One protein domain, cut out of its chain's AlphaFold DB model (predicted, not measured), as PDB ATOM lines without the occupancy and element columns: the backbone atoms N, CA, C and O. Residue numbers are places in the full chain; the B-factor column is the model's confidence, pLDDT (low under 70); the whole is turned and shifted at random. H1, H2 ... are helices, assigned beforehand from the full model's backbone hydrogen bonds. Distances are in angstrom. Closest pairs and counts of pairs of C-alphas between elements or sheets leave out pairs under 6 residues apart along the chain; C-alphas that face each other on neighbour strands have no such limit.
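This is residues 122 to 212 and 223 to 276 of the 317 residues of the protein "Putative-like protein" of Eutypa lata (strain UCR-EL1) (UniProt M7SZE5). An extended rod of helices: H4's residues 244 to 257 pack aslant on H1, H2 packs on both near their last residues, and H3 and H5 lie at opposite ends. Residues 122 to 130 of H1 stick out. The printed part has 145 residues, all helix in class, H1 to H5 in order; radius of gyration of the C-alphas 22.9 A, spans 80 by 35 by 23 A.

Start at H1, residues 122 to 157; H2, residues 169 to 192, makes a hairpin with it, closest C-alphas Arg 150 and Pro 171, 5.9 A. H4, residues 223 to 257, touches H1 at a steep tilt of 48 degrees, closest C-alphas Gly 146 and Phe 257, 4.2 A. H4 touches H2 at a shallow tilt of 16 degrees, opposite ways, closest C-alphas Gly 175 and Cys 254, 5.7 A. H3, residues 195 to 208, is close to H4 but not clearly touching, at C-alphas Phe 198 and Ala 232, 7.6 A; likewise H5, residues 260 to 272, to H2, at C-alphas Leu 263 and Val 169, 6.4 A. Every O i to N i+4 pair is within hydrogen-bond range in H1, H3 and H5; H2 has 18 of 20, H4 25 of 31.

Find C-alpha 122 at (-56.904, -43.272, 59.584); H1 runs 52.1 A from there. H2 spans 35.4 A and H4 49.3 A; H5 ends at C-alpha 272, (-3.529, -65.464, 46.569).

Residues 213 to 222 are cut out, an 18.0 A gap between C-alphas 212 and 223. The link H1 to H2 is long. Look for pLDDT under 70 in 64 residues, among them 186 to 212 and 223 to 242.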
ATOM      1  N   GLN A 122     -56.953 -42.195  60.576       57.44
ATOM      2  CA  GLN A 122     -56.904 -43.272  59.584       57.44
ATOM      3  C   GLN A 122     -56.469 -42.746  58.205       57.44
ATOM      4  O   GLN A 122     -55.597 -43.342  57.572       57.44
ATOM      5  N   GLU A 123     -56.987 -41.593  57.775       61.09
ATOM      6  CA  GLU A 123     -56.591 -40.931  56.524       61.09
ATOM      7  C   GLU A 123     -55.097 -40.544  56.515       61.09
ATOM      8  O   GLU A 123     -54.364 -40.858  55.572       61.09
ATOM      9  N   VAL A 124     -54.602 -39.960  57.615       61.88
ATOM     10  CA  VAL A 124     -53.177 -39.622  57.789       61.88
ATOM     11  C   VAL A 124     -52.282 -40.870  57.743       61.88
ATOM     12  O   VAL A 124     -51.204 -40.830  57.140       61.88
ATOM     13  N   ARG A 125     -52.718 -42.000  58.324       66.56
ATOM     14  CA  ARG A 125     -51.995 -43.283  58.231       66.56
ATOM     15  C   ARG A 125     -51.935 -43.792  56.789       66.56
ATOM     16  O   ARG A 125     -50.850 -44.145  56.332       66.56
ATOM     17  N   ILE A 126     -53.055 -43.782  56.062       71.00
ATOM     18  CA  ILE A 126     -53.126 -44.237  54.662       71.00
ATOM     19  C   ILE A 126     -52.205 -43.399  53.763       71.00
ATOM     20  O   ILE A 126     -51.445 -43.961  52.979       71.00
ATOM     21  N   SER A 127     -52.192 -42.072  53.925       73.56
ATOM     22  CA  SER A 127     -51.313 -41.166  53.165       73.56
ATOM     23  C   SER A 127     -49.817 -41.444  53.400       73.56
ATOM     24  O   SER A 127     -49.015 -41.464  52.457       73.56
ATOM     25  N   ARG A 128     -49.429 -41.746  54.649       72.75
ATOM     26  CA  ARG A 128     -48.050 -42.138  54.990       72.75
ATOM     27  C   ARG A 128     -47.672 -43.476  54.349       72.75
ATOM     28  O   ARG A 128     -46.650 -43.540  53.673       72.75
ATOM     29  N   VAL A 129     -48.523 -44.494  54.489       79.62
ATOM     30  CA  VAL A 129     -48.317 -45.834  53.906       79.62
ATOM     31  C   VAL A 129     -48.242 -45.780  52.376       79.62
ATOM     32  O   VAL A 129     -47.360 -46.396  51.788       79.62
ATOM     33  N   ALA A 130     -49.096 -44.996  51.714       78.94
ATOM     34  CA  ALA A 130     -49.047 -44.813  50.262       78.94
ATOM     35  C   ALA A 130     -47.728 -44.161  49.800       78.94
ATOM     36  O   ALA A 130     -47.152 -44.566  48.789       78.94
ATOM     37  N   THR A 131     -47.223 -43.184  50.560       79.00
ATOM     38  CA  THR A 131     -45.938 -42.518  50.281       79.00
ATOM     39  C   THR A 131     -44.754 -43.472  50.480       79.00
ATOM     40  O   THR A 131     -43.817 -43.478  49.682       79.00
ATOM     41  N   GLU A 132     -44.812 -44.308  51.515       82.06
ATOM     42  CA  GLU A 132     -43.805 -45.325  51.829       82.06
ATOM     43  C   GLU A 132     -43.757 -46.416  50.749       82.06
ATOM     44  O   GLU A 132     -42.698 -46.648  50.160       82.06
ATOM     45  N   ILE A 133     -44.911 -46.986  50.380       87.00
ATOM     46  CA  ILE A 133     -45.043 -47.943  49.269       87.00
ATOM     47  C   ILE A 133     -44.514 -47.334  47.964       87.00
ATOM     48  O   ILE A 133     -43.762 -48.002  47.260       87.00
ATOM     49  N   TYR A 134     -44.811 -46.062  47.672       84.50
ATOM     50  CA  TYR A 134     -44.257 -45.366  46.506       84.50
ATOM     51  C   TYR A 134     -42.719 -45.338  46.539       84.50
ATOM     52  O   TYR A 134     -42.079 -45.747  45.571       84.50
ATOM     53  N   THR A 135     -42.098 -44.944  47.659       85.00
ATOM     54  CA  THR A 135     -40.626 -44.970  47.778       85.00
ATOM     55  C   THR A 135     -40.034 -46.377  47.656       85.00
ATOM     56  O   THR A 135     -39.022 -46.549  46.978       85.00
ATOM     57  N   VAL A 136     -40.677 -47.396  48.235       89.06
ATOM     58  CA  VAL A 136     -40.220 -48.793  48.173       89.06
ATOM     59  C   VAL A 136     -40.344 -49.356  46.755       89.06
ATOM     60  O   VAL A 136     -39.402 -49.976  46.268       89.06
ATOM     61  N   SER A 137     -41.444 -49.088  46.042       87.69
ATOM     62  CA  SER A 137     -41.609 -49.496  44.640       87.69
ATOM     63  C   SER A 137     -40.516 -48.917  43.736       87.69
ATOM     64  O   SER A 137     -39.983 -49.632  42.887       87.69
ATOM     65  N   TYR A 138     -40.131 -47.652  43.944       87.31
ATOM     66  CA  TYR A 138     -39.025 -47.038  43.204       87.31
ATOM     67  C   TYR A 138     -37.669 -47.660  43.572       87.31
ATOM     68  O   TYR A 138     -36.883 -47.948  42.672       87.31
ATOM     69  N   LEU A 139     -37.403 -47.934  44.856       90.75
ATOM     70  CA  LEU A 139     -36.179 -48.621  45.291       90.75
ATOM     71  C   LEU A 139     -36.037 -50.016  44.663       90.75
ATOM     72  O   LEU A 139     -34.957 -50.349  44.179       90.75
ATOM     73  N   VAL A 140     -37.116 -50.807  44.615       92.06
ATOM     74  CA  VAL A 140     -37.116 -52.145  43.996       92.06
ATOM     75  C   VAL A 140     -36.891 -52.061  42.484       92.06
ATOM     76  O   VAL A 140     -36.030 -52.763  41.957       92.06
ATOM     77  N   LEU A 141     -37.600 -51.169  41.779       90.81
ATOM     78  CA  LEU A 141     -37.437 -50.989  40.332       90.81
ATOM     79  C   LEU A 141     -36.002 -50.575  39.976       90.81
ATOM     80  O   LEU A 141     -35.385 -51.162  39.087       90.81
ATOM     81  N   PHE A 142     -35.435 -49.607  40.698       88.38
ATOM     82  CA  PHE A 142     -34.055 -49.180  40.475       88.38
ATOM     83  C   PHE A 142     -33.018 -50.221  40.912       88.38
ATOM     84  O   PHE A 142     -31.989 -50.333  40.254       88.38
ATOM     85  N   SER A 143     -33.284 -51.017  41.952       92.69
ATOM     86  CA  SER A 143     -32.437 -52.157  42.329       92.69
ATOM     87  C   SER A 143     -32.346 -53.187  41.198       92.69
ATOM     88  O   SER A 143     -31.242 -53.589  40.830       92.69
ATOM     89  N   ILE A 144     -33.476 -53.519  40.562       93.44
ATOM     90  CA  ILE A 144     -33.527 -54.399  39.382       93.44
ATOM     91  C   ILE A 144     -32.746 -53.791  38.206       93.44
ATOM     92  O   ILE A 144     -31.948 -54.480  37.576       93.44
ATOM     93  N   LEU A 145     -32.897 -52.490  37.927       89.75
ATOM     94  CA  LEU A 145     -32.077 -51.823  36.905       89.75
ATOM     95  C   LEU A 145     -30.578 -51.839  37.256       89.75
ATOM     96  O   LEU A 145     -29.746 -51.956  36.359       89.75
ATOM     97  N   GLY A 146     -30.226 -51.764  38.543       91.56
ATOM     98  CA  GLY A 146     -28.850 -51.851  39.031       91.56
ATOM     99  C   GLY A 146     -28.235 -53.234  38.821       91.56
ATOM    100  O   GLY A 146     -27.109 -53.331  38.331       91.56
ATOM    101  N   THR A 147     -28.972 -54.311  39.111       91.44
ATOM    102  CA  THR A 147     -28.497 -55.681  38.855       91.44
ATOM    103  C   THR A 147     -28.430 -55.997  37.359       91.44
ATOM    104  O   THR A 147     -27.446 -56.592  36.923       91.44
ATOM    105  N   LEU A 148     -29.387 -55.532  36.545       91.06
ATOM    106  CA  LEU A 148     -29.313 -55.647  35.082       91.06
ATOM    107  C   LEU A 148     -28.108 -54.886  34.510       91.06
ATOM    108  O   LEU A 148     -27.369 -55.443  33.701       91.06
ATOM    109  N   ALA A 149     -27.863 -53.649  34.953       90.56
ATOM    110  CA  ALA A 149     -26.692 -52.878  34.537       90.56
ATOM    111  C   ALA A 149     -25.380 -53.551  34.971       90.56
ATOM    112  O   ALA A 149     -24.404 -53.541  34.220       90.56
ATOM    113  N   ARG A 150     -25.359 -54.180  36.154       87.81
ATOM    114  CA  ARG A 150     -24.210 -54.943  36.654       87.81
ATOM    115  C   ARG A 150     -23.919 -56.146  35.759       87.81
ATOM    116  O   ARG A 150     -22.799 -56.266  35.278       87.81
ATOM    117  N   LEU A 151     -24.926 -56.975  35.479       88.06
ATOM    118  CA  LEU A 151     -24.801 -58.144  34.602       88.06
ATOM    119  C   LEU A 151     -24.431 -57.752  33.163       88.06
ATOM    120  O   LEU A 151     -23.558 -58.374  32.566       88.06
ATOM    121  N   GLY A 152     -25.033 -56.687  32.625       86.44
ATOM    122  CA  GLY A 152     -24.717 -56.165  31.293       86.44
ATOM    123  C   GLY A 152     -23.283 -55.641  31.183       86.44
ATOM    124  O   GLY A 152     -22.589 -55.955  30.222       86.44
ATOM    125  N   LEU A 153     -22.796 -54.906  32.189       86.25
ATOM    126  CA  LEU A 153     -21.408 -54.438  32.232       86.25
ATOM    127  C   LEU A 153     -20.415 -55.587  32.467       86.25
ATOM    128  O   LEU A 153     -19.307 -55.556  31.931       86.25
ATOM    129  N   GLN A 154     -20.808 -56.628  33.207       82.56
ATOM    130  CA  GLN A 154     -20.012 -57.851  33.322       82.56
ATOM    131  C   GLN A 154     -19.912 -58.577  31.972       82.56
ATOM    132  O   GLN A 154     -18.808 -58.901  31.546       82.56
ATOM    133  N   ALA A 155     -21.022 -58.735  31.244       82.56
ATOM    134  CA  ALA A 155     -21.026 -59.328  29.905       82.56
ATOM    135  C   ALA A 155     -20.214 -58.508  28.881       82.56
ATOM    136  O   ALA A 155     -19.472 -59.081  28.091       82.56
ATOM    137  N   LEU A 156     -20.294 -57.172  28.924       81.44
ATOM    138  CA  LEU A 156     -19.523 -56.274  28.048       81.44
ATOM    139  C   LEU A 156     -18.015 -56.254  28.346       81.44
ATOM    140  O   LEU A 156     -17.229 -55.912  27.467       81.44
ATOM    141  N   THR A 157     -17.605 -56.586  29.573       77.56
ATOM    142  CA  THR A 157     -16.184 -56.635  29.976       77.56
ATOM    143  C   THR A 157     -15.593 -58.044  29.925       77.56
ATOM    144  O   THR A 157     -14.386 -58.204  30.101       77.56
ATOM    145  N   TYR A 158     -16.413 -59.061  29.645       66.56
ATOM    146  CA  TYR A 158     -15.990 -60.448  29.505       66.56
ATOM    147  C   TYR A 158     -15.693 -60.789  28.037       66.56
ATOM    148  O   TYR A 158     -16.590 -61.076  27.246       66.56
ATOM    149  N   TYR A 159     -14.409 -60.784  27.678       67.81
ATOM    150  CA  TYR A 159     -13.914 -61.235  26.376       67.81
ATOM    151  C   TYR A 159     -12.606 -62.032  26.563       67.81
ATOM    152  O   TYR A 159     -11.785 -61.639  27.399       67.81
ATOM    153  N   PRO A 160     -12.377 -63.143  25.832       54.38
ATOM    154  CA  PRO A 160     -11.137 -63.917  25.932       54.38
ATOM    155  C   PRO A 160      -9.904 -63.053  25.621       54.38
ATOM    156  O   PRO A 160      -9.803 -62.451  24.558       54.38
ATOM    157  N   GLY A 161      -8.960 -62.988  26.564       57.66
ATOM    158  CA  GLY A 161      -7.771 -62.131  26.463       57.66
ATOM    159  C   GLY A 161      -7.933 -60.708  27.023       57.66
ATOM    160  O   GLY A 161      -7.048 -59.878  26.817       57.66
ATOM    161  N   ALA A 162      -9.019 -60.397  27.742       59.66
ATOM    162  CA  ALA A 162      -9.157 -59.117  28.440       59.66
ATOM    163  C   ALA A 162      -8.021 -58.903  29.478       59.66
ATOM    164  O   ALA A 162      -7.816 -59.760  30.339       59.66
ATOM    165  N   PRO A 163      -7.312 -57.751  29.472       55.09
ATOM    166  CA  PRO A 163      -6.151 -57.507  30.342       55.09
ATOM    167  C   PRO A 163      -6.509 -57.233  31.814       55.09
ATOM    168  O   PRO A 163      -5.623 -57.095  32.653       55.09
ATOM    169  N   VAL A 164      -7.802 -57.142  32.137       56.19
ATOM    170  CA  VAL A 164      -8.327 -57.073  33.505       56.19
ATOM    171  C   VAL A 164      -9.369 -58.168  33.696       56.19
ATOM    172  O   VAL A 164     -10.535 -58.016  33.346       56.19
ATOM    173  N   THR A 165      -8.933 -59.266  34.305       61.91
ATOM    174  CA  THR A 165      -9.761 -60.407  34.728       61.91
ATOM    175  C   THR A 165     -10.855 -60.021  35.733       61.91
ATOM    176  O   THR A 165     -11.872 -60.705  35.849       61.91
ATOM    177  N   PHE A 166     -10.686 -58.904  36.446       67.88
ATOM    178  CA  PHE A 166     -11.601 -58.416  37.482       67.88
ATOM    179  C   PHE A 166     -12.788 -57.642  36.898       67.88
ATOM    180  O   PHE A 166     -12.910 -56.423  37.053       67.88
ATOM    181  N   SER A 167     -13.708 -58.361  36.257       72.00
ATOM    182  CA  SER A 167     -14.953 -57.788  35.733       72.00
ATOM    183  C   SER A 167     -15.759 -57.024  36.810       72.00
ATOM    184  O   SER A 167     -16.409 -56.027  36.494       72.00
ATOM    185  N   SER A 168     -15.643 -57.368  38.107       74.94
ATOM    186  CA  SER A 168     -16.294 -56.611  39.192       74.94
ATOM    187  C   SER A 168     -15.647 -55.252  39.532       74.94
ATOM    188  O   SER A 168     -16.206 -54.522  40.359       74.94
ATOM    189  N   VAL A 169     -14.520 -54.855  38.932       83.25
ATOM    190  CA  VAL A 169     -13.964 -53.496  39.115       83.25
ATOM    191  C   VAL A 169     -14.816 -52.461  38.375       83.25
ATOM    192  O   VAL A 169     -15.160 -51.423  38.947       83.25
ATOM    193  N   TRP A 170     -15.232 -52.761  37.142       85.56
ATOM    194  CA  TRP A 170     -15.940 -51.813  36.277       85.56
ATOM    195  C   TRP A 170     -17.294 -51.331  36.836       85.56
ATOM    196  O   TRP A 170     -17.500 -50.118  36.839       85.56
ATOM    197  N   PRO A 171     -18.185 -52.181  37.398       89.50
ATOM    198  CA  PRO A 171     -19.414 -51.713  38.049       89.50
ATOM    199  C   PRO A 171     -19.172 -50.810  39.263       89.50
ATOM    200  O   PRO A 171     -19.949 -49.892  39.510       89.50
ATOM    201  N   ASN A 172     -18.086 -51.027  40.013       88.38
ATOM    202  CA  ASN A 172     -17.748 -50.176  41.155       88.38
ATOM    203  C   ASN A 172     -17.225 -48.801  40.695       88.38
ATOM    204  O   ASN A 172     -17.668 -47.777  41.215       88.38
ATOM    205  N   PHE A 173     -16.371 -48.759  39.666       88.25
ATOM    206  CA  PHE A 173     -15.929 -47.505  39.045       88.25
ATOM    207  C   PHE A 173     -17.103 -46.729  38.425       88.25
ATOM    208  O   PHE A 173     -17.332 -45.568  38.772       88.25
ATOM    209  N   ALA A 174     -17.908 -47.385  37.585       88.25
ATOM    210  CA  ALA A 174     -19.086 -46.784  36.962       88.25
ATOM    211  C   ALA A 174     -20.109 -46.300  38.006       88.25
ATOM    212  O   ALA A 174     -20.663 -45.214  37.863       88.25
ATOM    213  N   GLY A 175     -20.317 -47.050  39.093       88.94
ATOM    214  CA  GLY A 175     -21.182 -46.630  40.195       88.94
ATOM    215  C   GLY A 175     -20.663 -45.394  40.931       88.94
ATOM    216  O   GLY A 175     -21.454 -44.518  41.269       88.94
ATOM    217  N   SER A 176     -19.344 -45.255  41.112       88.38
ATOM    218  CA  SER A 176     -18.761 -44.028  41.676       88.38
ATOM    219  C   SER A 176     -18.897 -42.815  40.742       88.38
ATOM    220  O   SER A 176     -19.148 -41.710  41.223       88.38
ATOM    221  N   LEU A 177     -18.853 -43.016  39.417       89.06
ATOM    222  CA  LEU A 177     -19.144 -41.976  38.424       89.06
ATOM    223  C   LEU A 177     -20.624 -41.555  38.466       89.06
ATOM    224  O   LEU A 177     -20.913 -40.363  38.557       89.06
ATOM    225  N   VAL A 178     -21.559 -42.513  38.475       87.94
ATOM    226  CA  VAL A 178     -23.007 -42.240  38.582       87.94
ATOM    227  C   VAL A 178     -23.341 -41.543  39.904       87.94
ATOM    228  O   VAL A 178     -24.093 -40.572  39.914       87.94
ATOM    229  N   MET A 179     -22.740 -41.969  41.018       85.06
ATOM    230  CA  MET A 179     -22.919 -41.325  42.323       85.06
ATOM    231  C   MET A 179     -22.309 -39.913  42.371       85.06
ATOM    232  O   MET A 179     -22.871 -39.023  43.010       85.06
ATOM    233  N   GLY A 180     -21.199 -39.679  41.663       86.88
ATOM    234  CA  GLY A 180     -20.623 -38.348  41.464       86.88
ATOM    235  C   GLY A 180     -21.560 -37.422  40.687       86.88
ATOM    236  O   GLY A 180     -21.856 -36.325  41.157       86.88
ATOM    237  N   PHE A 181     -22.100 -37.896  39.562       84.94
ATOM    238  CA  PHE A 181     -23.077 -37.170  38.744       84.94
ATOM    239  C   PHE A 181     -24.346 -36.821  39.544       84.94
ATOM    240  O   PHE A 181     -24.714 -35.653  39.646       84.94
ATOM    241  N   LEU A 182     -24.932 -37.806  40.238       82.94
ATOM    242  CA  LEU A 182     -26.051 -37.616  41.173       82.94
ATOM    243  C   LEU A 182     -25.748 -36.590  42.279       82.94
ATOM    244  O   LEU A 182     -26.654 -35.912  42.765       82.94
ATOM    245  N   SER A 183     -24.495 -36.488  42.728       80.44
ATOM    246  CA  SER A 183     -24.089 -35.512  43.744       80.44
ATOM    247  C   SER A 183     -24.068 -34.083  43.190       80.44
ATOM    248  O   SER A 183     -24.452 -33.160  43.910       80.44
ATOM    249  N   GLU A 184     -23.684 -33.899  41.922       82.44
ATOM    250  CA  GLU A 184     -23.665 -32.592  41.252       82.44
ATOM    251  C   GLU A 184     -25.070 -32.126  40.853       82.44
ATOM    252  O   GLU A 184     -25.455 -31.009  41.202       82.44
ATOM    253  N   ASP A 185     -25.885 -33.008  40.266       70.69
ATOM    254  CA  ASP A 185     -27.318 -32.764  40.040       70.69
ATOM    255  C   ASP A 185     -27.998 -32.337  41.345       70.69
ATOM    256  O   ASP A 185     -28.719 -31.337  41.398       70.69
ATOM    257  N   ARG A 186     -27.701 -33.031  42.457       65.75
ATOM    258  CA  ARG A 186     -28.221 -32.648  43.774       65.75
ATOM    259  C   ARG A 186     -27.757 -31.254  44.210       65.75
ATOM    260  O   ARG A 186     -28.500 -30.621  44.953       65.75
ATOM    261  N   LYS A 187     -26.600 -30.731  43.780       58.44
ATOM    262  CA  LYS A 187     -26.199 -29.337  44.067       58.44
ATOM    263  C   LYS A 187     -26.996 -28.324  43.249       58.44
ATOM    264  O   LYS A 187     -27.403 -27.325  43.841       58.44
ATOM    265  N   LEU A 188     -27.253 -28.566  41.958       53.75
ATOM    266  CA  LEU A 188     -28.164 -27.716  41.172       53.75
ATOM    267  C   LEU A 188     -29.535 -27.696  41.854       53.75
ATOM    268  O   LEU A 188     -30.010 -26.646  42.294       53.75
ATOM    269  N   PHE A 189     -30.093 -28.885  42.083       56.00
ATOM    270  CA  PHE A 189     -31.375 -29.051  42.746       56.00
ATOM    271  C   PHE A 189     -31.416 -28.413  44.140       56.00
ATOM    272  O   PHE A 189     -32.426 -27.804  44.467       56.00
ATOM    273  N   ARG A 190     -30.346 -28.435  44.950       54.50
ATOM    274  CA  ARG A 190     -30.347 -27.834  46.303       54.50
ATOM    275  C   ARG A 190     -30.642 -26.325  46.323       54.50
ATOM    276  O   ARG A 190     -31.064 -25.826  47.363       54.50
ATOM    277  N   HIS A 191     -30.447 -25.610  45.213       52.78
ATOM    278  CA  HIS A 191     -30.803 -24.191  45.099       52.78
ATOM    279  C   HIS A 191     -32.285 -23.983  44.723       52.78
ATOM    280  O   HIS A 191     -32.915 -23.044  45.206       52.78
ATOM    281  N   GLU A 192     -32.866 -24.880  43.920       51.22
ATOM    282  CA  GLU A 192     -34.269 -24.816  43.469       51.22
ATOM    283  C   GLU A 192     -35.254 -25.474  44.445       51.22
ATOM    284  O   GLU A 192     -36.368 -24.992  44.644       51.22
ATOM    285  N   TRP A 193     -34.812 -26.523  45.142       54.91
ATOM    286  CA  TRP A 193     -35.496 -27.203  46.248       54.91
ATOM    287  C   TRP A 193     -35.630 -26.346  47.514       54.91
ATOM    288  O   TRP A 193     -35.861 -26.854  48.615       54.91
ATOM    289  N   GLY A 194     -35.486 -25.031  47.370       53.69
ATOM    290  CA  GLY A 194     -35.559 -24.060  48.437       53.69
ATOM    291  C   GLY A 194     -36.915 -24.081  49.138       53.69
ATOM    292  O   GLY A 194     -37.818 -23.321  48.794       53.69
ATOM    293  N   ILE A 195     -36.995 -24.850  50.227       56.88
ATOM    294  CA  ILE A 195     -38.002 -24.707  51.288       56.88
ATOM    295  C   ILE A 195     -38.181 -23.220  51.687       56.88
ATOM    296  O   ILE A 195     -39.323 -22.823  51.923       56.88
ATOM    297  N   PRO A 196     -37.138 -22.349  51.665       57.56
ATOM    298  CA  PRO A 196     -37.309 -20.902  51.746       57.56
ATOM    299  C   PRO A 196     -38.361 -20.281  50.820       57.56
ATOM    300  O   PRO A 196     -39.072 -19.415  51.304       57.56
ATOM    301  N   ARG A 197     -38.545 -20.699  49.556       55.03
ATOM    302  CA  ARG A 197     -39.632 -20.162  48.705       55.03
ATOM    303  C   ARG A 197     -41.001 -20.532  49.272       55.03
ATOM    304  O   ARG A 197     -41.806 -19.637  49.505       55.03
ATOM    305  N   PHE A 198     -41.251 -21.810  49.566       56.62
ATOM    306  CA  PHE A 198     -42.532 -22.259  50.134       56.62
ATOM    307  C   PHE A 198     -42.846 -21.552  51.458       56.62
ATOM    308  O   PHE A 198     -43.903 -20.941  51.610       56.62
ATOM    309  N   ASN A 199     -41.881 -21.544  52.382       59.75
ATOM    310  CA  ASN A 199     -42.016 -20.865  53.666       59.75
ATOM    311  C   ASN A 199     -42.086 -19.338  53.523       59.75
ATOM    312  O   ASN A 199     -42.728 -18.704  54.351       59.75
ATOM    313  N   GLN A 200     -41.487 -18.724  52.499       65.00
ATOM    314  CA  GLN A 200     -41.623 -17.289  52.232       65.00
ATOM    315  C   GLN A 200     -42.995 -16.951  51.644       65.00
ATOM    316  O   GLN A 200     -43.565 -15.945  52.048       65.00
ATOM    317  N   HIS A 201     -43.565 -17.777  50.759       59.81
ATOM    318  CA  HIS A 201     -44.935 -17.579  50.275       59.81
ATOM    319  C   HIS A 201     -45.962 -17.804  51.401       59.81
ATOM    320  O   HIS A 201     -46.843 -16.966  51.568       59.81
ATOM    321  N   ILE A 202     -45.798 -18.830  52.249       62.53
ATOM    322  CA  ILE A 202     -46.640 -19.024  53.447       62.53
ATOM    323  C   ILE A 202     -46.453 -17.885  54.459       62.53
ATOM    324  O   ILE A 202     -47.443 -17.359  54.959       62.53
ATOM    325  N   ARG A 203     -45.218 -17.449  54.748       63.06
ATOM    326  CA  ARG A 203     -44.983 -16.310  55.655       63.06
ATOM    327  C   ARG A 203     -45.525 -15.003  55.086       63.06
ATOM    328  O   ARG A 203     -46.070 -14.239  55.861       63.06
ATOM    329  N   ARG A 204     -45.451 -14.761  53.773       63.81
ATOM    330  CA  ARG A 204     -46.061 -13.582  53.130       63.81
ATOM    331  C   ARG A 204     -47.585 -13.632  53.166       63.81
ATOM    332  O   ARG A 204     -48.185 -12.624  53.507       63.81
ATOM    333  N   ALA A 205     -48.199 -14.784  52.892       60.75
ATOM    334  CA  ALA A 205     -49.643 -14.961  53.045       60.75
ATOM    335  C   ALA A 205     -50.076 -14.703  54.499       60.75
ATOM    336  O   ALA A 205     -50.955 -13.882  54.735       60.75
ATOM    337  N   LYS A 206     -49.378 -15.315  55.469       63.81
ATOM    338  CA  LYS A 206     -49.660 -15.153  56.901       63.81
ATOM    339  C   LYS A 206     -49.366 -13.745  57.432       63.81
ATOM    340  O   LYS A 206     -50.076 -13.285  58.311       63.81
ATOM    341  N   GLN A 207     -48.342 -13.061  56.914       61.25
ATOM    342  CA  GLN A 207     -48.065 -11.662  57.254       61.25
ATOM    343  C   GLN A 207     -49.108 -10.723  56.654       61.25
ATOM    344  O   GLN A 207     -49.460  -9.743  57.302       61.25
ATOM    345  N   LYS A 208     -49.626 -11.018  55.454       57.69
ATOM    346  CA  LYS A 208     -50.682 -10.208  54.850       57.69
ATOM    347  C   LYS A 208     -52.004 -10.363  55.608       57.69
ATOM    348  O   LYS A 208     -52.570  -9.359  56.015       57.69
ATOM    349  N   SER A 209     -52.396 -11.592  55.952       52.94
ATOM    350  CA  SER A 209     -53.572 -11.844  56.801       52.94
ATOM    351  C   SER A 209     -53.458 -11.298  58.234       52.94
ATOM    352  O   SER A 209     -54.439 -11.335  58.960       52.94
ATOM    353  N   THR A 210     -52.281 -10.830  58.670       51.72
ATOM    354  CA  THR A 210     -52.102 -10.084  59.935       51.72
ATOM    355  C   THR A 210     -51.874  -8.582  59.737       51.72
ATOM    356  O   THR A 210     -51.775  -7.867  60.724       51.72
ATOM    357  N   ALA A 211     -51.740  -8.103  58.498       51.00
ATOM    358  CA  ALA A 211     -51.560  -6.686  58.165       51.00
ATOM    359  C   ALA A 211     -52.860  -6.052  57.644       51.00
ATOM    360  O   ALA A 211     -53.126  -4.886  57.926       51.00
ATOM    361  N   ASP A 212     -53.698  -6.844  56.963       47.72
ATOM    362  CA  ASP A 212     -55.029  -6.443  56.493       47.72
ATOM    363  C   ASP A 212     -56.008  -6.133  57.671       47.72
ATOM    364  O   ASP A 212     -57.084  -5.590  57.440       47.72
ATOM    365  N   GLN A 223     -56.157 -12.645  41.082       47.12
ATOM    366  CA  GLN A 223     -55.707 -13.404  39.921       47.12
ATOM    367  C   GLN A 223     -54.183 -13.623  39.889       47.12
ATOM    368  O   GLN A 223     -53.741 -14.726  39.569       47.12
ATOM    369  N   GLN A 224     -53.374 -12.614  40.238       48.56
ATOM    370  CA  GLN A 224     -51.913 -12.758  40.307       48.56
ATOM    371  C   GLN A 224     -51.501 -13.687  41.446       48.56
ATOM    372  O   GLN A 224     -50.702 -14.593  41.218       48.56
ATOM    373  N   LEU A 225     -52.087 -13.525  42.639       54.19
ATOM    374  CA  LEU A 225     -51.788 -14.395  43.780       54.19
ATOM    375  C   LEU A 225     -52.159 -15.857  43.480       54.19
ATOM    376  O   LEU A 225     -51.380 -16.761  43.774       54.19
ATOM    377  N   ALA A 226     -53.302 -16.096  42.828       53.50
ATOM    378  CA  ALA A 226     -53.712 -17.427  42.388       53.50
ATOM    379  C   ALA A 226     -52.771 -18.019  41.320       53.50
ATOM    380  O   ALA A 226     -52.419 -19.199  41.397       53.50
ATOM    381  N   ALA A 227     -52.326 -17.219  40.345       53.22
ATOM    382  CA  ALA A 227     -51.389 -17.658  39.311       53.22
ATOM    383  C   ALA A 227     -49.998 -17.988  39.885       53.22
ATOM    384  O   ALA A 227     -49.431 -19.034  39.562       53.22
ATOM    385  N   GLU A 228     -49.472 -17.148  40.781       56.50
ATOM    386  CA  GLU A 228     -48.185 -17.359  41.451       56.50
ATOM    387  C   GLU A 228     -48.248 -18.565  42.408       56.50
ATOM    388  O   GLU A 228     -47.350 -19.410  42.401       56.50
ATOM    389  N   LEU A 229     -49.360 -18.736  43.136       56.88
ATOM    390  CA  LEU A 229     -49.630 -19.925  43.948       56.88
ATOM    391  C   LEU A 229     -49.721 -21.199  43.094       56.88
ATOM    392  O   LEU A 229     -49.209 -22.238  43.509       56.88
ATOM    393  N   GLN A 230     -50.329 -21.158  41.904       54.44
ATOM    394  CA  GLN A 230     -50.359 -22.319  41.006       54.44
ATOM    395  C   GLN A 230     -48.997 -22.612  40.363       54.44
ATOM    396  O   GLN A 230     -48.652 -23.785  40.211       54.44
ATOM    397  N   ALA A 231     -48.199 -21.594  40.031       54.41
ATOM    398  CA  ALA A 231     -46.819 -21.780  39.585       54.41
ATOM    399  C   ALA A 231     -45.970 -22.439  40.688       54.41
ATOM    400  O   ALA A 231     -45.311 -23.451  40.439       54.41
ATOM    401  N   ALA A 232     -46.080 -21.953  41.930       52.66
ATOM    402  CA  ALA A 232     -45.443 -22.556  43.096       52.66
ATOM    403  C   ALA A 232     -45.944 -23.989  43.356       52.66
ATOM    404  O   ALA A 232     -45.132 -24.895  43.530       52.66
ATOM    405  N   LYS A 233     -47.262 -24.250  43.311       54.69
ATOM    406  CA  LYS A 233     -47.824 -25.607  43.451       54.69
ATOM    407  C   LYS A 233     -47.294 -26.549  42.355       54.69
ATOM    408  O   LYS A 233     -46.909 -27.669  42.679       54.69
ATOM    409  N   LYS A 234     -47.172 -26.107  41.095       51.75
ATOM    410  CA  LYS A 234     -46.557 -26.901  40.008       51.75
ATOM    411  C   LYS A 234     -45.075 -27.198  40.272       51.75
ATOM    412  O   LYS A 234     -44.682 -28.360  40.173       51.75
ATOM    413  N   ALA A 235     -44.280 -26.211  40.689       49.81
ATOM    414  CA  ALA A 235     -42.876 -26.409  41.063       49.81
ATOM    415  C   ALA A 235     -42.711 -27.354  42.274       49.81
ATOM    416  O   ALA A 235     -41.834 -28.220  42.284       49.81
ATOM    417  N   HIS A 236     -43.599 -27.265  43.269       50.22
ATOM    418  CA  HIS A 236     -43.609 -28.159  44.429       50.22
ATOM    419  C   HIS A 236     -44.094 -29.579  44.112       50.22
ATOM    420  O   HIS A 236     -43.649 -30.525  44.756       50.22
ATOM    421  N   ILE A 237     -44.951 -29.769  43.106       57.03
ATOM    422  CA  ILE A 237     -45.316 -31.104  42.603       57.03
ATOM    423  C   ILE A 237     -44.175 -31.703  41.764       57.03
ATOM    424  O   ILE A 237     -43.914 -32.900  41.869       57.03
ATOM    425  N   ALA A 238     -43.477 -30.891  40.962       51.84
ATOM    426  CA  ALA A 238     -42.317 -31.328  40.186       51.84
ATOM    427  C   ALA A 238     -41.161 -31.777  41.095       51.84
ATOM    428  O   ALA A 238     -40.656 -32.885  40.935       51.84
ATOM    429  N   THR A 239     -40.814 -30.971  42.106       55.66
ATOM    430  CA  THR A 239     -39.805 -31.339  43.114       55.66
ATOM    431  C   THR A 239     -40.247 -32.542  43.948       55.66
ATOM    432  O   THR A 239     -39.529 -33.532  43.980       55.66
ATOM    433  N   LYS A 240     -41.454 -32.578  44.538       60.84
ATOM    434  CA  LYS A 240     -41.903 -33.746  45.340       60.84
ATOM    435  C   LYS A 240     -41.758 -35.102  44.624       60.84
ATOM    436  O   LYS A 240     -41.499 -36.098  45.294       60.84
ATOM    437  N   LYS A 241     -41.864 -35.149  43.289       62.94
ATOM    438  CA  LYS A 241     -41.631 -36.361  42.478       62.94
ATOM    439  C   LYS A 241     -40.158 -36.774  42.371       62.94
ATOM    440  O   LYS A 241     -39.884 -37.959  42.198       62.94
ATOM    441  N   THR A 242     -39.205 -35.848  42.489       65.62
ATOM    442  CA  THR A 242     -37.772 -36.145  42.353       65.62
ATOM    443  C   THR A 242     -37.066 -36.542  43.658       65.62
ATOM    444  O   THR A 242     -35.985 -37.111  43.560       65.62
ATOM    445  N   ILE A 243     -37.673 -36.412  44.855       72.56
ATOM    446  CA  ILE A 243     -37.147 -37.080  46.079       72.56
ATOM    447  C   ILE A 243     -37.172 -38.614  45.935       72.56
ATOM    448  O   ILE A 243     -36.110 -39.223  46.074       72.56
ATOM    449  N   PRO A 244     -38.315 -39.267  45.622       75.19
ATOM    450  CA  PRO A 244     -38.365 -40.727  45.507       75.19
ATOM    451  C   PRO A 244     -37.578 -41.249  44.301       75.19
ATOM    452  O   PRO A 244     -36.980 -42.320  44.366       75.19
ATOM    453  N   LEU A 245     -37.514 -40.462  43.221       78.56
ATOM    454  CA  LEU A 245     -36.678 -40.764  42.060       78.56
ATOM    455  C   LEU A 245     -35.182 -40.738  42.421       78.56
ATOM    456  O   LEU A 245     -34.464 -41.684  42.110       78.56
ATOM    457  N   TYR A 246     -34.723 -39.689  43.118       80.19
ATOM    458  CA  TYR A 246     -33.330 -39.558  43.548       80.19
ATOM    459  C   TYR A 246     -32.938 -40.633  44.561       80.19
ATOM    460  O   TYR A 246     -31.879 -41.236  44.409       80.19
ATOM    461  N   ILE A 247     -33.775 -40.907  45.572       85.44
ATOM    462  CA  ILE A 247     -33.471 -41.958  46.553       85.44
ATOM    463  C   ILE A 247     -33.414 -43.328  45.860       85.44
ATOM    464  O   ILE A 247     -32.469 -44.080  46.072       85.44
ATOM    465  N   GLY A 248     -34.341 -43.593  44.934       86.62
ATOM    466  CA  GLY A 248     -34.345 -44.785  44.093       86.62
ATOM    467  C   GLY A 248     -33.046 -44.978  43.302       86.62
ATOM    468  O   GLY A 248     -32.452 -46.054  43.352       86.62
ATOM    469  N   LEU A 249     -32.559 -43.940  42.620       86.44
ATOM    470  CA  LEU A 249     -31.336 -44.024  41.813       86.44
ATOM    471  C   LEU A 249     -30.064 -44.080  42.688       86.44
ATOM    472  O   LEU A 249     -29.177 -44.903  42.461       86.44
ATOM    473  N   ALA A 250     -29.986 -43.253  43.733       87.25
ATOM    474  CA  ALA A 250     -28.801 -43.144  44.582       87.25
ATOM    475  C   ALA A 250     -28.604 -44.336  45.536       87.25
ATOM    476  O   ALA A 250     -27.461 -44.717  45.777       87.25
ATOM    477  N   THR A 251     -29.674 -44.935  46.077       89.00
ATOM    478  CA  THR A 251     -29.558 -46.070  47.018       89.00
ATOM    479  C   THR A 251     -30.052 -47.396  46.442       89.00
ATOM    480  O   THR A 251     -29.444 -48.422  46.729       89.00
ATOM    481  N   GLY A 252     -31.071 -47.399  45.577       89.19
ATOM    482  CA  GLY A 252     -31.542 -48.606  44.884       89.19
ATOM    483  C   GLY A 252     -30.604 -49.033  43.750       89.19
ATOM    484  O   GLY A 252     -29.984 -50.096  43.827       89.19
ATOM    485  N   PHE A 253     -30.461 -48.191  42.717       89.38
ATOM    486  CA  PHE A 253     -29.628 -48.501  41.544       89.38
ATOM    487  C   PHE A 253     -28.151 -48.617  41.922       89.38
ATOM    488  O   PHE A 253     -27.582 -49.700  41.790       89.38
ATOM    489  N   CYS A 254     -27.527 -47.562  42.463       89.81
ATOM    490  CA  CYS A 254     -26.105 -47.628  42.827       89.81
ATOM    491  C   CYS A 254     -25.803 -48.700  43.892       89.81
ATOM    492  O   CYS A 254     -24.760 -49.348  43.805       89.81
ATOM    493  N   GLY A 255     -26.718 -48.947  44.838       87.06
ATOM    494  CA  GLY A 255     -26.561 -49.984  45.866       87.06
ATOM    495  C   GLY A 255     -26.650 -51.427  45.350       87.06
ATOM    496  O   GLY A 255     -26.132 -52.325  46.004       87.06
ATOM    497  N   SER A 256     -27.257 -51.649  44.177       89.19
ATOM    498  CA  SER A 256     -27.362 -52.980  43.539       89.19
ATOM    499  C   SER A 256     -26.413 -53.155  42.344       89.19
ATOM    500  O   SER A 256     -26.087 -54.276  41.953       89.19
ATOM    501  N   PHE A 257     -25.962 -52.044  41.757       89.94
ATOM    502  CA  PHE A 257     -24.983 -51.997  40.671       89.94
ATOM    503  C   PHE A 257     -23.549 -52.202  41.190       89.94
ATOM    504  O   PHE A 257     -22.785 -53.025  40.666       89.94
ATOM    505  N   THR A 258     -23.194 -51.493  42.264       90.25
ATOM    506  CA  THR A 258     -21.913 -51.660  42.967       90.25
ATOM    507  C   THR A 258     -21.918 -52.908  43.857       90.25
ATOM    508  O   THR A 258     -22.966 -53.422  44.235       90.25
ATOM    509  N   SER A 259     -20.735 -53.442  44.170       88.31
ATOM    510  CA  SER A 259     -20.577 -54.523  45.152       88.31
ATOM    511  C   SER A 259     -19.144 -54.543  45.668       88.31
ATOM    512  O   SER A 259     -18.205 -54.874  44.935       88.31
ATOM    513  N   PHE A 260     -18.994 -54.225  46.953       83.50
ATOM    514  CA  PHE A 260     -17.715 -54.277  47.658       83.50
ATOM    515  C   PHE A 260     -17.295 -55.718  47.989       83.50
ATOM    516  O   PHE A 260     -16.123 -56.054  47.871       83.50
ATOM    517  N   SER A 261     -18.249 -56.601  48.314       85.75
ATOM    518  CA  SER A 261     -17.971 -58.018  48.611       85.75
ATOM    519  C   SER A 261     -17.364 -58.750  47.406       85.75
ATOM    520  O   SER A 261     -16.346 -59.429  47.535       85.75
ATOM    521  N   SER A 262     -17.924 -58.537  46.207       84.38
ATOM    522  CA  SER A 262     -17.359 -59.080  44.965       84.38
ATOM    523  C   SER A 262     -15.965 -58.513  44.682       84.38
ATOM    524  O   SER A 262     -15.062 -59.268  44.350       84.38
ATOM    525  N   LEU A 263     -15.765 -57.205  44.889       85.31
ATOM    526  CA  LEU A 263     -14.466 -56.555  44.700       85.31
ATOM    527  C   LEU A 263     -13.383 -57.132  45.631       85.31
ATOM    528  O   LEU A 263     -12.277 -57.402  45.175       85.31
ATOM    529  N   ILE A 264     -13.704 -57.363  46.911       84.19
ATOM    530  CA  ILE A 264     -12.781 -58.000  47.863       84.19
ATOM    531  C   ILE A 264     -12.480 -59.440  47.444       84.19
ATOM    532  O   ILE A 264     -11.320 -59.837  47.474       84.19
ATOM    533  N   ARG A 265     -13.490 -60.230  47.049       84.06
ATOM    534  CA  ARG A 265     -13.277 -61.617  46.600       84.06
ATOM    535  C   ARG A 265     -12.319 -61.669  45.409       84.06
ATOM    536  O   ARG A 265     -11.351 -62.423  45.457       84.06
ATOM    537  N   ASP A 266     -12.557 -60.838  44.400       79.81
ATOM    538  CA  ASP A 266     -11.712 -60.720  43.211       79.81
ATOM    539  C   ASP A 266     -10.268 -60.328  43.593       79.81
ATOM    540  O   ASP A 266      -9.313 -60.962  43.146       79.81
ATOM    541  N   MET A 267     -10.094 -59.349  44.493       81.88
ATOM    542  CA  MET A 267      -8.782 -58.937  45.019       81.88
ATOM    543  C   MET A 267      -8.082 -60.030  45.843       81.88
ATOM    544  O   MET A 267      -6.867 -60.192  45.739       81.88
ATOM    545  N   LEU A 268      -8.812 -60.795  46.659       81.88
ATOM    546  CA  LEU A 268      -8.237 -61.873  47.466       81.88
ATOM    547  C   LEU A 268      -7.754 -63.025  46.586       81.88
ATOM    548  O   LEU A 268      -6.629 -63.480  46.771       81.88
ATOM    549  N   LEU A 269      -8.540 -63.439  45.590       76.69
ATOM    550  CA  LEU A 269      -8.120 -64.445  44.610       76.69
ATOM    551  C   LEU A 269      -6.901 -63.962  43.802       76.69
ATOM    552  O   LEU A 269      -5.940 -64.711  43.641       76.69
ATOM    553  N   ALA A 270      -6.870 -62.682  43.407       75.19
ATOM    554  CA  ALA A 270      -5.707 -62.064  42.765       75.19
ATOM    555  C   ALA A 270      -4.439 -62.134  43.633       75.19
ATOM    556  O   ALA A 270      -3.385 -62.568  43.175       75.19
ATOM    557  N   THR A 271      -4.531 -61.715  44.901       76.81
ATOM    558  CA  THR A 271      -3.374 -61.683  45.817       76.81
ATOM    559  C   THR A 271      -2.927 -63.064  46.295       76.81
ATOM    560  O   THR A 271      -1.747 -63.235  46.595       76.81
ATOM    561  N   SER A 272      -3.829 -64.049  46.309       74.19
ATOM    562  CA  SER A 272      -3.529 -65.464  46.569       74.19
ATOM    563  C   SER A 272      -2.987 -66.207  45.340       74.19
ATOM    564  O   SER A 272      -2.513 -67.331  45.484       74.19
ATOM    565  N   ASN A 273      -3.027 -65.584  44.154       69.44
ATOM    566  CA  ASN A 273      -2.726 -66.197  42.855       69.44
ATOM    567  C   ASN A 273      -3.648 -67.391  42.501       69.44
ATOM    568  O   ASN A 273      -3.237 -68.311  41.799       69.44
ATOM    569  N   ASP A 274      -4.890 -67.362  42.996       66.00
ATOM    570  CA  ASP A 274      -5.939 -68.381  42.816       66.00
ATOM    571  C   ASP A 274      -7.029 -67.855  41.868       66.00
ATOM    572  O   ASP A 274      -8.208 -67.753  42.208       66.00
ATOM    573  N   LEU A 275      -6.613 -67.390  40.687       58.12
ATOM    574  CA  LEU A 275      -7.525 -66.794  39.717       58.12
ATOM    575  C   LEU A 275      -7.810 -67.780  38.574       58.12
ATOM    576  O   LEU A 275      -6.863 -68.190  37.899       58.12
ATOM    577  N   PRO A 276      -9.081 -68.144  38.310       54.25
ATOM    578  CA  PRO A 276      -9.431 -69.014  37.193       54.25
ATOM    579  C   PRO A 276      -9.228 -68.264  35.871       54.25
ATOM    580  O   PRO A 276     -10.120 -67.571  35.380       54.25
TER     581      PRO A 276